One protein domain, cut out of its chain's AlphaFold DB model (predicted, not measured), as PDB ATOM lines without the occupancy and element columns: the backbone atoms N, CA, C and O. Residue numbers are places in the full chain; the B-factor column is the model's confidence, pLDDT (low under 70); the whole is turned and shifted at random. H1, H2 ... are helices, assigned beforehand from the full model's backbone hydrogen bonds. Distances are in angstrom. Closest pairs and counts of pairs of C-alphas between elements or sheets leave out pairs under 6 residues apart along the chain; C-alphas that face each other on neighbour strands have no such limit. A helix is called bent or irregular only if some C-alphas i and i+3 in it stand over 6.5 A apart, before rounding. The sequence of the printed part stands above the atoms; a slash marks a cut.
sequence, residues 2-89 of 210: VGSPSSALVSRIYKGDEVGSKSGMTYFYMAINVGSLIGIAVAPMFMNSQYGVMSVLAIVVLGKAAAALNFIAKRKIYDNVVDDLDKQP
ATOM      1  N   VAL A   2       9.527 -24.242  38.580       33.97
ATOM      2  CA  VAL A   2       8.104 -24.105  38.238       33.97
ATOM      3  C   VAL A   2       8.002 -22.791  37.474       33.97
ATOM      4  O   VAL A   2       8.379 -21.752  38.017       33.97
ATOM      5  N   GLY A   3       7.604 -22.842  36.200       37.38
ATOM      6  CA  GLY A   3       7.359 -21.635  35.412       37.38
ATOM      7  C   GLY A   3       6.445 -20.723  36.218       37.38
ATOM      8  O   GLY A   3       5.395 -21.168  36.664       37.38
ATOM      9  N   SER A   4       6.886 -19.502  36.511       50.50
ATOM     10  CA  SER A   4       6.090 -18.584  37.320       50.50
ATOM     11  C   SER A   4       4.948 -18.082  36.436       50.50
ATOM     12  O   SER A   4       5.230 -17.337  35.496       50.50
ATOM     13  N   PRO A   5       3.684 -18.501  36.652       68.69
ATOM     14  CA  PRO A   5       2.570 -17.925  35.912       68.69
ATOM     15  C   PRO A   5       2.558 -16.407  36.123       68.69
ATOM     16  O   PRO A   5       3.070 -15.906  37.125       68.69
ATOM     17  N   SER A   6       1.972 -15.645  35.201       72.94
ATOM     18  CA  SER A   6       1.912 -14.179  35.308       72.94
ATOM     19  C   SER A   6       1.277 -13.692  36.622       72.94
ATOM     20  O   SER A   6       1.658 -12.640  37.125       72.94
ATOM     21  N   SER A   7       0.394 -14.485  37.237       81.12
ATOM     22  CA  SER A   7      -0.134 -14.255  38.589       81.12
ATOM     23  C   SER A   7       0.941 -14.304  39.683       81.12
ATOM     24  O   SER A   7       0.927 -13.485  40.597       81.12
ATOM     25  N   ALA A   8       1.924 -15.200  39.574       82.25
ATOM     26  CA  ALA A   8       3.042 -15.260  40.511       82.25
ATOM     27  C   ALA A   8       3.925 -14.008  40.419       82.25
ATOM     28  O   ALA A   8       4.468 -13.572  41.432       82.25
ATOM     29  N   LEU A   9       4.039 -13.389  39.236       83.75
ATOM     30  CA  LEU A   9       4.719 -12.100  39.094       83.75
ATOM     31  C   LEU A   9       3.979 -10.994  39.862       83.75
ATOM     32  O   LEU A   9       4.627 -10.219  40.559       83.75
ATOM     33  N   VAL A  10       2.639 -10.965  39.810       85.50
ATOM     34  CA  VAL A  10       1.818 -10.026  40.602       85.50
ATOM     35  C   VAL A  10       2.073 -10.216  42.095       85.50
ATOM     36  O   VAL A  10       2.371  -9.249  42.791       85.50
ATOM     37  N   SER A  11       2.053 -11.456  42.586       83.62
ATOM     38  CA  SER A  11       2.337 -11.740  44.000       83.62
ATOM     39  C   SER A  11       3.758 -11.351  44.422       83.62
ATOM     40  O   SER A  11       3.960 -10.912  45.551       83.62
ATOM     41  N   ARG A  12       4.751 -11.480  43.531       83.50
ATOM     42  CA  ARG A  12       6.133 -11.065  43.813       83.50
ATOM     43  C   ARG A  12       6.301  -9.543  43.856       83.50
ATOM     44  O   ARG A  12       7.119  -9.077  44.642       83.50
ATOM     45  N   ILE A  13       5.537  -8.781  43.062       85.06
ATOM     46  CA  ILE A  13       5.547  -7.304  43.104       85.06
ATOM     47  C   ILE A  13       5.166  -6.796  44.503       85.06
ATOM     48  O   ILE A  13       5.785  -5.859  44.994       85.06
ATOM     49  N   TYR A  14       4.210  -7.451  45.166       85.75
ATOM     50  CA  TYR A  14       3.726  -7.091  46.505       85.75
ATOM     51  C   TYR A  14       4.357  -7.933  47.629       85.75
ATOM     52  O   TYR A  14       3.733  -8.190  48.659       85.75
ATOM     53  N   LYS A  15       5.589  -8.424  47.450       81.94
ATOM     54  CA  LYS A  15       6.251  -9.244  48.476       81.94
ATOM     55  C   LYS A  15       6.368  -8.463  49.795       81.94
ATOM     56  O   LYS A  15       6.997  -7.413  49.835       81.94
ATOM     57  N   GLY A  16       5.806  -9.012  50.874       83.31
ATOM     58  CA  GLY A  16       5.768  -8.368  52.195       83.31
ATOM     59  C   GLY A  16       4.542  -7.479  52.444       83.31
ATOM     60  O   GLY A  16       4.375  -7.007  53.562       83.31
ATOM     61  N   ASP A  17       3.667  -7.305  51.447       88.12
ATOM     62  CA  ASP A  17       2.383  -6.603  51.554       88.12
ATOM     63  C   ASP A  17       1.235  -7.528  51.114       88.12
ATOM     64  O   ASP A  17       0.866  -7.621  49.939       88.12
ATOM     65  N   GLU A  18       0.657  -8.253  52.075       86.56
ATOM     66  CA  GLU A  18      -0.443  -9.181  51.799       86.56
ATOM     67  C   GLU A  18      -1.714  -8.474  51.305       86.56
ATOM     68  O   GLU A  18      -2.463  -9.040  50.501       86.56
ATOM     69  N   VAL A  19      -1.966  -7.246  51.766       88.88
ATOM     70  CA  VAL A  19      -3.161  -6.473  51.400       88.88
ATOM     71  C   VAL A  19      -3.033  -5.978  49.962       88.88
ATOM     72  O   VAL A  19      -3.947  -6.192  49.156       88.88
ATOM     73  N   GLY A  20      -1.884  -5.400  49.609       87.62
ATOM     74  CA  GLY A  20      -1.568  -5.000  48.239       87.62
ATOM     75  C   GLY A  20      -1.547  -6.183  47.276       87.62
ATOM     76  O   GLY A  20      -2.111  -6.088  46.187       87.62
ATOM     77  N   SER A  21      -1.017  -7.338  47.696       86.88
ATOM     78  CA  SER A  21      -1.025  -8.567  46.889       86.88
ATOM     79  C   SER A  21      -2.447  -9.022  46.551       86.88
ATOM     80  O   SER A  21      -2.757  -9.274  45.383       86.88
ATOM     81  N   LYS A  22      -3.353  -9.053  47.540       87.75
ATOM     82  CA  LYS A  22      -4.768  -9.394  47.311       87.75
ATOM     83  C   LYS A  22      -5.443  -8.401  46.366       87.75
ATOM     84  O   LYS A  22      -6.085  -8.828  45.409       87.75
ATOM     85  N   SER A  23      -5.257  -7.099  46.589       90.38
ATOM     86  CA  SER A  23      -5.818  -6.050  45.724       90.38
ATOM     87  C   SER A  23      -5.292  -6.148  44.285       90.38
ATOM     88  O   SER A  23      -6.070  -6.150  43.328       90.38
ATOM     89  N   GLY A  24      -3.979  -6.327  44.118       88.75
ATOM     90  CA  GLY A  24      -3.334  -6.515  42.820       88.75
ATOM     91  C   GLY A  24      -3.857  -7.744  42.079       88.75
ATOM     92  O   GLY A  24      -4.134  -7.668  40.880       88.75
ATOM     93  N   MET A  25      -4.073  -8.856  42.787       88.31
ATOM     94  CA  MET A  25      -4.701 -10.051  42.220       88.31
ATOM     95  C   MET A  25      -6.150  -9.787  41.786       88.31
ATOM     96  O   MET A  25      -6.550 -10.244  40.715       88.31
ATOM     97  N   THR A  26      -6.927  -9.000  42.537       89.44
ATOM     98  CA  THR A  26      -8.277  -8.586  42.115       89.44
ATOM     99  C   THR A  26      -8.238  -7.806  40.798       89.44
ATOM    100  O   THR A  26      -8.972  -8.150  39.870       89.44
ATOM    101  N   TYR A  27      -7.351  -6.813  40.662       90.50
ATOM    102  CA  TYR A  27      -7.186  -6.078  39.400       90.50
ATOM    103  C   TYR A  27      -6.727  -6.975  38.248       90.50
ATOM    104  O   TYR A  27      -7.227  -6.834  37.131       90.50
ATOM    105  N   PHE A  28      -5.829  -7.923  38.514       89.12
ATOM    106  CA  PHE A  28      -5.378  -8.896  37.522       89.12
ATOM    107  C   PHE A  28      -6.543  -9.738  36.975       89.12
ATOM    108  O   PHE A  28      -6.703  -9.851  35.758       89.12
ATOM    109  N   TYR A  29      -7.410 -10.262  37.848       87.88
ATOM    110  CA  TYR A  29      -8.592 -11.015  37.415       87.88
ATOM    111  C   TYR A  29      -9.632 -10.140  36.711       87.88
ATOM    112  O   TYR A  29     -10.209 -10.567  35.709       87.88
ATOM    113  N   MET A  30      -9.839  -8.902  37.169       90.88
ATOM    114  CA  MET A  30     -10.723  -7.959  36.477       90.88
ATOM    115  C   MET A  30     -10.219  -7.655  35.061       90.88
ATOM    116  O   MET A  30     -11.011  -7.677  34.123       90.88
ATOM    117  N   ALA A  31      -8.911  -7.453  34.876       91.12
ATOM    118  CA  ALA A  31      -8.322  -7.236  33.556       91.12
ATOM    119  C   ALA A  31      -8.530  -8.439  32.619       91.12
ATOM    120  O   ALA A  31      -8.836  -8.248  31.441       91.12
ATOM    121  N   ILE A  32      -8.430  -9.673  33.133       88.38
ATOM    122  CA  ILE A  32      -8.730 -10.894  32.365       88.38
ATOM    123  C   ILE A  32     -10.198 -10.910  31.922       88.38
ATOM    124  O   ILE A  32     -10.474 -11.150  30.746       88.38
ATOM    125  N   ASN A  33     -11.133 -10.621  32.831       87.75
ATOM    126  CA  ASN A  33     -12.561 -10.608  32.510       87.75
ATOM    127  C   ASN A  33     -12.904  -9.518  31.486       87.75
ATOM    128  O   ASN A  33     -13.584  -9.799  30.502       87.75
ATOM    129  N   VAL A  34     -12.374  -8.302  31.654       91.25
ATOM    130  CA  VAL A  34     -12.557  -7.202  30.690       91.25
ATOM    131  C   VAL A  34     -11.976  -7.566  29.322       91.25
ATOM    132  O   VAL A  34     -12.640  -7.389  28.303       91.25
ATOM    133  N   GLY A  35     -10.770  -8.139  29.281       90.38
ATOM    134  CA  GLY A  35     -10.170  -8.622  28.037       90.38
ATOM    135  C   GLY A  35     -11.012  -9.708  27.361       90.38
ATOM    136  O   GLY A  35     -11.209  -9.668  26.147       90.38
ATOM    137  N   SER A  36     -11.565 -10.640  28.142       88.44
ATOM    138  CA  SER A  36     -12.475 -11.677  27.646       88.44
ATOM    139  C   SER A  36     -13.777 -11.095  27.097       88.44
ATOM    140  O   SER A  36     -14.239 -11.559  26.057       88.44
ATOM    141  N   LEU A  37     -14.363 -10.084  27.749       90.06
ATOM    142  CA  LEU A  37     -15.558  -9.389  27.256       90.06
ATOM    143  C   LEU A  37     -15.301  -8.777  25.879       90.06
ATOM    144  O   LEU A  37     -16.054  -9.027  24.940       90.06
ATOM    145  N   ILE A  38     -14.202  -8.035  25.736       91.19
ATOM    146  CA  ILE A  38     -13.819  -7.428  24.456       91.19
ATOM    147  C   ILE A  38     -13.582  -8.524  23.407       91.19
ATOM    148  O   ILE A  38     -14.098  -8.431  22.296       91.19
ATOM    149  N   GLY A  39     -12.864  -9.592  23.761       90.44
ATOM    150  CA  GLY A  39     -12.599 -10.714  22.858       90.44
ATOM    151  C   GLY A  39     -13.874 -11.392  22.345       90.44
ATOM    152  O   GLY A  39     -14.024 -11.569  21.137       90.44
ATOM    153  N   ILE A  40     -14.810 -11.724  23.241       89.81
ATOM    154  CA  ILE A  40     -16.096 -12.354  22.896       89.81
ATOM    155  C   ILE A  40     -16.975 -11.406  22.072       89.81
ATOM    156  O   ILE A  40     -17.654 -11.856  21.151       89.81
ATOM    157  N   ALA A  41     -16.960 -10.104  22.370       89.31
ATOM    158  CA  ALA A  41     -17.720  -9.118  21.609       89.31
ATOM    159  C   ALA A  41     -17.188  -8.989  20.175       89.31
ATOM    160  O   ALA A  41     -17.967  -9.004  19.223       89.31
ATOM    161  N   VAL A  42     -15.866  -8.883  20.024       90.44
ATOM    162  CA  VAL A  42     -15.201  -8.535  18.764       90.44
ATOM    163  C   VAL A  42     -15.030  -9.745  17.845       90.44
ATOM    164  O   VAL A  42     -15.301  -9.636  16.651       90.44
ATOM    165  N   ALA A  43     -14.619 -10.908  18.360       90.62
ATOM    166  CA  ALA A  43     -14.251 -12.056  17.524       90.62
ATOM    167  C   ALA A  43     -15.350 -12.507  16.531       90.62
ATOM    168  O   ALA A  43     -15.025 -12.707  15.357       90.62
ATOM    169  N   PRO A  44     -16.642 -12.606  16.911       89.12
ATOM    170  CA  PRO A  44     -17.703 -12.996  15.980       89.12
ATOM    171  C   PRO A  44     -17.898 -12.015  14.818       89.12
ATOM    172  O   PRO A  44     -18.287 -12.444  13.734       89.12
ATOM    173  N   MET A  45     -17.582 -10.726  15.005       88.12
ATOM    174  CA  MET A  45     -17.723  -9.706  13.955       88.12
ATOM    175  C   MET A  45     -16.789  -9.967  12.765       88.12
ATOM    176  O   MET A  45     -17.120  -9.646  11.628       88.12
ATOM    177  N   PHE A  46     -15.634 -10.590  13.013       88.94
ATOM    178  CA  PHE A  46     -14.634 -10.889  11.984       88.94
ATOM    179  C   PHE A  46     -14.801 -12.278  11.362       88.94
ATOM    180  O   PHE A  46     -14.175 -12.567  10.340       88.94
ATOM    181  N   MET A  47     -15.666 -13.123  11.929       86.75
ATOM    182  CA  MET A  47     -15.867 -14.496  11.462       86.75
ATOM    183  C   MET A  47     -16.469 -14.555  10.047       86.75
ATOM    184  O   MET A  47     -16.154 -15.467   9.292       86.75
ATOM    185  N   ASN A  48     -17.277 -13.557   9.673       83.94
ATOM    186  CA  ASN A  48     -17.913 -13.452   8.350       83.94
ATOM    187  C   ASN A  48     -17.044 -12.724   7.305       83.94
ATOM    188  O   ASN A  48     -17.505 -12.440   6.203       83.94
ATOM    189  N   SER A  49     -15.804 -12.367   7.649       88.81
ATOM    190  CA  SER A  49     -14.877 -11.745   6.698       88.81
ATOM    191  C   SER A  49     -14.385 -12.750   5.647       88.81
ATOM    192  O   SER A  49     -14.416 -13.959   5.864       88.81
ATOM    193  N   GLN A  50     -13.843 -12.252   4.532       89.62
ATOM    194  CA  GLN A  50     -13.286 -13.079   3.447       89.62
ATOM    195  C   GLN A  50     -12.190 -14.070   3.893       89.62
ATOM    196  O   GLN A  50     -11.996 -15.097   3.252       89.62
ATOM    197  N   TYR A  51     -11.489 -13.785   4.998       88.31
ATOM    198  CA  TYR A  51     -10.448 -14.659   5.555       88.31
ATOM    199  C   TYR A  51     -10.947 -15.520   6.733       88.31
ATOM    200  O   TYR A  51     -10.174 -16.280   7.320       88.31
ATOM    201  N   GLY A  52     -12.231 -15.410   7.096       89.88
ATOM    202  CA  GLY A  52     -12.882 -16.207   8.135       89.88
ATOM    203  C   GLY A  52     -12.131 -16.200   9.469       89.88
ATOM    204  O   GLY A  52     -11.793 -15.150  10.018       89.88
ATOM    205  N   VAL A  53     -11.825 -17.396   9.979       89.44
ATOM    206  CA  VAL A  53     -11.103 -17.605  11.248       89.44
ATOM    207  C   VAL A  53      -9.727 -16.927  11.254       89.44
ATOM    208  O   VAL A  53      -9.279 -16.461  12.304       89.44
ATOM    209  N   MET A  54      -9.065 -16.805  10.098       92.25
ATOM    210  CA  MET A  54      -7.739 -16.184  10.019       92.25
ATOM    211  C   MET A  54      -7.775 -14.700  10.397       92.25
ATOM    212  O   MET A  54      -6.818 -14.211  10.996       92.25
ATOM    213  N   SER A  55      -8.884 -14.001  10.145       92.88
ATOM    214  CA  SER A  55      -9.066 -12.612  10.593       92.88
ATOM    215  C   SER A  55      -9.092 -12.502  12.115       92.88
ATOM    216  O   SER A  55      -8.481 -11.600  12.686       92.88
ATOM    217  N   VAL A  56      -9.752 -13.448  12.791       93.00
ATOM    218  CA  VAL A  56      -9.786 -13.501  14.260       93.00
ATOM    219  C   VAL A  56      -8.387 -13.786  14.808       93.00
ATOM    220  O   VAL A  56      -7.931 -13.103  15.726       93.00
ATOM    221  N   LEU A  57      -7.670 -14.745  14.215       92.44
ATOM    222  CA  LEU A  57      -6.295 -15.066  14.610       92.44
ATOM    223  C   LEU A  57      -5.344 -13.880  14.411       92.44
ATOM    224  O   LEU A  57      -4.514 -13.623  15.282       92.44
ATOM    225  N   ALA A  58      -5.490 -13.122  13.323       93.25
ATOM    226  CA  ALA A  58      -4.691 -11.923  13.084       93.25
ATOM    227  C   ALA A  58      -4.879 -10.883  14.201       93.25
ATOM    228  O   ALA A  58      -3.896 -10.374  14.740       93.25
ATOM    229  N   ILE A  59      -6.122 -10.628  14.624       92.56
ATOM    230  CA  ILE A  59      -6.420  -9.715  15.741       92.56
ATOM    231  C   ILE A  59      -5.793 -10.217  17.046       92.56
ATOM    232  O   ILE A  59      -5.211  -9.427  17.791       92.56
ATOM    233  N   VAL A  60      -5.857 -11.524  17.317       93.25
ATOM    234  CA  VAL A  60      -5.220 -12.123  18.503       93.25
ATOM    235  C   VAL A  60      -3.706 -11.910  18.477       93.25
ATOM    236  O   VAL A  60      -3.133 -11.507  19.492       93.25
ATOM    237  N   VAL A  61      -3.056 -12.138  17.332       94.81
ATOM    238  CA  VAL A  61      -1.610 -11.915  17.169       94.81
ATOM    239  C   VAL A  61      -1.259 -10.445  17.390       94.81
ATOM    240  O   VAL A  61      -0.329 -10.157  18.143       94.81
ATOM    241  N   LEU A  62      -2.028  -9.515  16.818       94.56
ATOM    242  CA  LEU A  62      -1.832  -8.077  17.029       94.56
ATOM    243  C   LEU A  62      -1.998  -7.686  18.504       94.56
ATOM    244  O   LEU A  62      -1.162  -6.962  19.044       94.56
ATOM    245  N   GLY A  63      -3.017  -8.209  19.187       93.44
ATOM    246  CA  GLY A  63      -3.230  -7.969  20.616       93.44
ATOM    247  C   GLY A  63      -2.086  -8.508  21.482       93.44
ATOM    248  O   GLY A  63      -1.613  -7.826  22.393       93.44
ATOM    249  N   LYS A  64      -1.580  -9.708  21.170       93.88
ATOM    250  CA  LYS A  64      -0.404 -10.289  21.840       93.88
ATOM    251  C   LYS A  64       0.859  -9.468  21.582       93.88
ATOM    252  O   LYS A  64       1.616  -9.229  22.522       93.88
ATOM    253  N   ALA A  65       1.070  -9.004  20.351       96.00
ATOM    254  CA  ALA A  65       2.194  -8.141  20.001       96.00
ATOM    255  C   ALA A  65       2.129  -6.806  20.760       96.00
ATOM    256  O   ALA A  65       3.122  -6.393  21.355       96.00
ATOM    257  N   ALA A  66       0.953  -6.175  20.831       95.62
ATOM    258  CA  ALA A  66       0.747  -4.952  21.602       95.62
ATOM    259  C   ALA A  66       1.038  -5.154  23.100       95.62
ATOM    260  O   ALA A  66       1.717  -4.329  23.712       95.62
ATOM    261  N   ALA A  67       0.595  -6.273  23.685       92.56
ATOM    262  CA  ALA A  67       0.902  -6.618  25.073       92.56
ATOM    263  C   ALA A  67       2.412  -6.823  25.303       92.56
ATOM    264  O   ALA A  67       2.959  -6.326  26.287       92.56
ATOM    265  N   ALA A  68       3.100  -7.503  24.383       91.88
ATOM    266  CA  ALA A  68       4.547  -7.700  24.457       91.88
ATOM    267  C   ALA A  68       5.314  -6.372  24.351       91.88
ATOM    268  O   ALA A  68       6.211  -6.110  25.152       91.88
ATOM    269  N   LEU A  69       4.928  -5.499  23.416       95.81
ATOM    270  CA  LEU A  69       5.512  -4.163  23.276       95.81
ATOM    271  C   LEU A  69       5.275  -3.310  24.525       95.81
ATOM    272  O   LEU A  69       6.194  -2.635  24.985       95.81
ATOM    273  N   ASN A  70       4.075  -3.373  25.111       94.25
ATOM    274  CA  ASN A  70       3.770  -2.685  26.363       94.25
ATOM    275  C   ASN A  70       4.665  -3.178  27.509       94.25
ATOM    276  O   ASN A  70       5.256  -2.359  28.213       94.25
ATOM    277  N   PHE A  71       4.827  -4.497  27.643       89.38
ATOM    278  CA  PHE A  71       5.712  -5.091  28.640       89.38
ATOM    279  C   PHE A  71       7.167  -4.634  28.463       89.38
ATOM    280  O   PHE A  71       7.802  -4.224  29.432       89.38
ATOM    281  N   ILE A  72       7.682  -4.623  27.228       89.94
ATOM    282  CA  ILE A  72       9.040  -4.142  26.922       89.94
ATOM    283  C   ILE A  72       9.182  -2.655  27.274       89.94
ATOM    284  O   ILE A  72      10.131  -2.271  27.959       89.94
ATOM    285  N   ALA A  73       8.225  -1.818  26.864       93.69
ATOM    286  CA  ALA A  73       8.240  -0.382  27.140       93.69
ATOM    287  C   ALA A  73       8.171  -0.065  28.645       93.69
ATOM    288  O   ALA A  73       8.728   0.933  29.104       93.69
ATOM    289  N   LYS A  74       7.498  -0.919  29.425       90.00
ATOM    290  CA  LYS A  74       7.324  -0.775  30.876       90.00
ATOM    291  C   LYS A  74       8.252  -1.669  31.698       90.00
ATOM    292  O   LYS A  74       8.092  -1.729  32.914       90.00
ATOM    293  N   ARG A  75       9.260  -2.292  31.077       83.69
ATOM    294  CA  ARG A  75      10.163  -3.257  31.726       83.69
ATOM    295  C   ARG A  75      10.753  -2.750  33.046       83.69
ATOM    296  O   ARG A  75      10.808  -3.511  34.002       83.69
ATOM    297  N   LYS A  76      11.104  -1.459  33.117       84.62
ATOM    298  CA  LYS A  76      11.681  -0.815  34.313       84.62
ATOM    299  C   LYS A  76      10.816  -0.937  35.575       84.62
ATOM    300  O   LYS A  76      11.344  -0.904  36.676       84.62
ATOM    301  N   ILE A  77       9.494  -1.091  35.439       83.06
ATOM    302  CA  ILE A  77       8.587  -1.282  36.588       83.06
ATOM    303  C   ILE A  77       8.901  -2.596  37.324       83.06
ATOM    304  O   ILE A  77       8.639  -2.719  38.519       83.06
ATOM    305  N   TYR A  78       9.482  -3.571  36.625       81.31
ATOM    306  CA  TYR A  78       9.705  -4.916  37.139       81.31
ATOM    307  C   TYR A  78      11.121  -5.144  37.681       81.31
ATOM    308  O   TYR A  78      11.372  -6.217  38.221       81.31
ATOM    309  N   ASP A  79      12.037  -4.171  37.600       79.81
ATOM    310  CA  ASP A  79      13.454  -4.349  37.980       79.81
ATOM    311  C   ASP A  79      13.633  -4.829  39.435       79.81
ATOM    312  O   ASP A  79      14.573  -5.560  39.748       79.81
ATOM    313  N   ASN A  80      12.678  -4.489  40.303       78.12
ATOM    314  CA  ASN A  80      12.649  -4.840  41.728       78.12
ATOM    315  C   ASN A  80      12.253  -6.309  41.985       78.12
ATOM    316  O   ASN A  80      12.325  -6.786  43.115       78.12
ATOM    317  N   VAL A  81      11.751  -6.996  40.957       79.94
ATOM    318  CA  VAL A  81      11.046  -8.287  41.051       79.94
ATOM    319  C   VAL A  81      11.667  -9.346  40.131       79.94
ATOM    320  O   VAL A  81      11.412 -10.542  40.287       79.94
ATOM    321  N   VAL A  82      12.480  -8.904  39.171       74.62
ATOM    322  CA  VAL A  82      13.234  -9.744  38.237       74.62
ATOM    323  C   VAL A  82      14.359 -10.459  38.987       74.62
ATOM    324  O   VAL A  82      15.143  -9.828  39.700       74.62
ATOM    325  N   ASP A  83      14.433 -11.779  38.810       73.38
ATOM    326  CA  ASP A  83      15.469 -12.620  39.410       73.38
ATOM    327  C   ASP A  83      16.849 -12.254  38.834       73.38
ATOM    328  O   ASP A  83      16.966 -11.838  37.678       73.38
ATOM    329  N   ASP A  84      17.924 -12.422  39.599       73.81
ATOM    330  CA  ASP A  84      19.276 -12.111  39.118       73.81
ATOM    331  C   ASP A  84      19.667 -12.990  37.923       73.81
ATOM    332  O   ASP A  84      20.437 -12.573  37.054       73.81
ATOM    333  N   LEU A  85      19.067 -14.180  37.829       71.69
ATOM    334  CA  LEU A  85      19.205 -15.072  36.681       71.69
ATOM    335  C   LEU A  85      18.564 -14.507  35.402       71.69
ATOM    336  O   LEU A  85      19.082 -14.753  34.313       71.69
ATOM    337  N   ASP A  86      17.483 -13.735  35.534       73.94
ATOM    338  CA  ASP A  86      16.748 -13.100  34.429       73.94
ATOM    339  C   ASP A  86      17.408 -11.782  33.971       73.94
ATOM    340  O   ASP A  86      17.122 -11.272  32.883       73.94
ATOM    341  N   LYS A  87      18.311 -11.218  34.787       76.31
ATOM    342  CA  LYS A  87      19.126 -10.042  34.428       76.31
ATOM    343  C   LYS A  87      20.297 -10.401  33.513       76.31
ATOM    344  O   LYS A  87      20.803  -9.534  32.801       76.31
ATOM    345  N   GLN A  88      20.732 -11.659  33.523       81.12
ATOM    346  CA  GLN A  88      21.830 -12.128  32.684       81.12
ATOM    347  C   GLN A  88      21.327 -12.474  31.273       81.12
ATOM    348  O   GLN A  88      20.263 -13.081  31.131       81.12
ATOM    349  N   PRO A  89      22.076 -12.133  30.208       80.31
ATOM    350  CA  PRO A  89      21.707 -12.539  28.858       80.31
ATOM    351  C   PRO A  89      21.676 -14.069  28.755       80.31
ATOM    352  O   PRO A  89      22.519 -14.765  29.331       80.31
TER     353      PRO A  89
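What this domain is: This is residues 2 to 89 of the 210 residues of the protein "Di/tripeptide permease dtpB" of Vibrio ishigakensis (UniProt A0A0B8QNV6). Two long helices, H2 and H3, form an open, narrow V: they meet at one end and spread apart along their length, with an empty gap between them. At the wide end, the short helix H1 folds back on the beginning of H2, and H3 runs on to the small helices H4 and H5. The printed part has 88 residues with five named helices, H1 to H5 in chain order, and no named strand; the class is all helix. It is loose, with a radius of gyration of the C-alphas of 16.9 A, and spans 51 by 34 by 25 A.

Where its parts are: H1 is residues 6 to 13, beginning at C-alpha 6 (1.912, -14.179, 35.308). H2, residues 18 to 47, is 43.5 A long. It has a kink of 25 degrees near residue 41 and is only just irregular, with C-alphas 41 and 44 6.8 A apart. H3, residues 53 to 73, is 30.4 A long. H4 is residues 75 to 78 and H5 residues 84 to 87, ending at C-alpha 87 (19.126, -10.042, 34.428).

How they stand to each other: H1 and H2 form a helical hairpin and touch, through residues 21 to 28 of H2 alone; their closest C-alphas, of Ser 11 and Ser 21, are 5.5 A apart. They run opposite ways at a shallow tilt of 30 degrees. H2 and H3 form another hairpin, at a shallow tilt of 31 degrees, opposite ways. They touch through residues 43 to 47 and 53 to 56 alone, closest at the C-alphas of Met 47 and Val 53, 5.7 A. H1 and H3 are apart. H1 and H4 are close but not clearly touching, with the C-alphas of Ile 13 and Tyr 78 7.7 A apart. H3 and H4 meet only through their link. H5 is apart from H4. Each O i to N i+4 pair is within hydrogen-bond range in H1 and H3, and 22 of 26 in H2; H4 and H5 are too short for such a pair.

The domain as a whole: The C-alphas farthest apart, of Gly 16 and Gln 50, are 52.6 A apart. Residues 30 to 38 of H2 stand free, as do residues 61 to 76, of which 61 to 73 belong to H3. The four links are tight, and the printed part has no cut. The mean pLDDT of the printed part is 85.5; residues 2 to 5 are under 70.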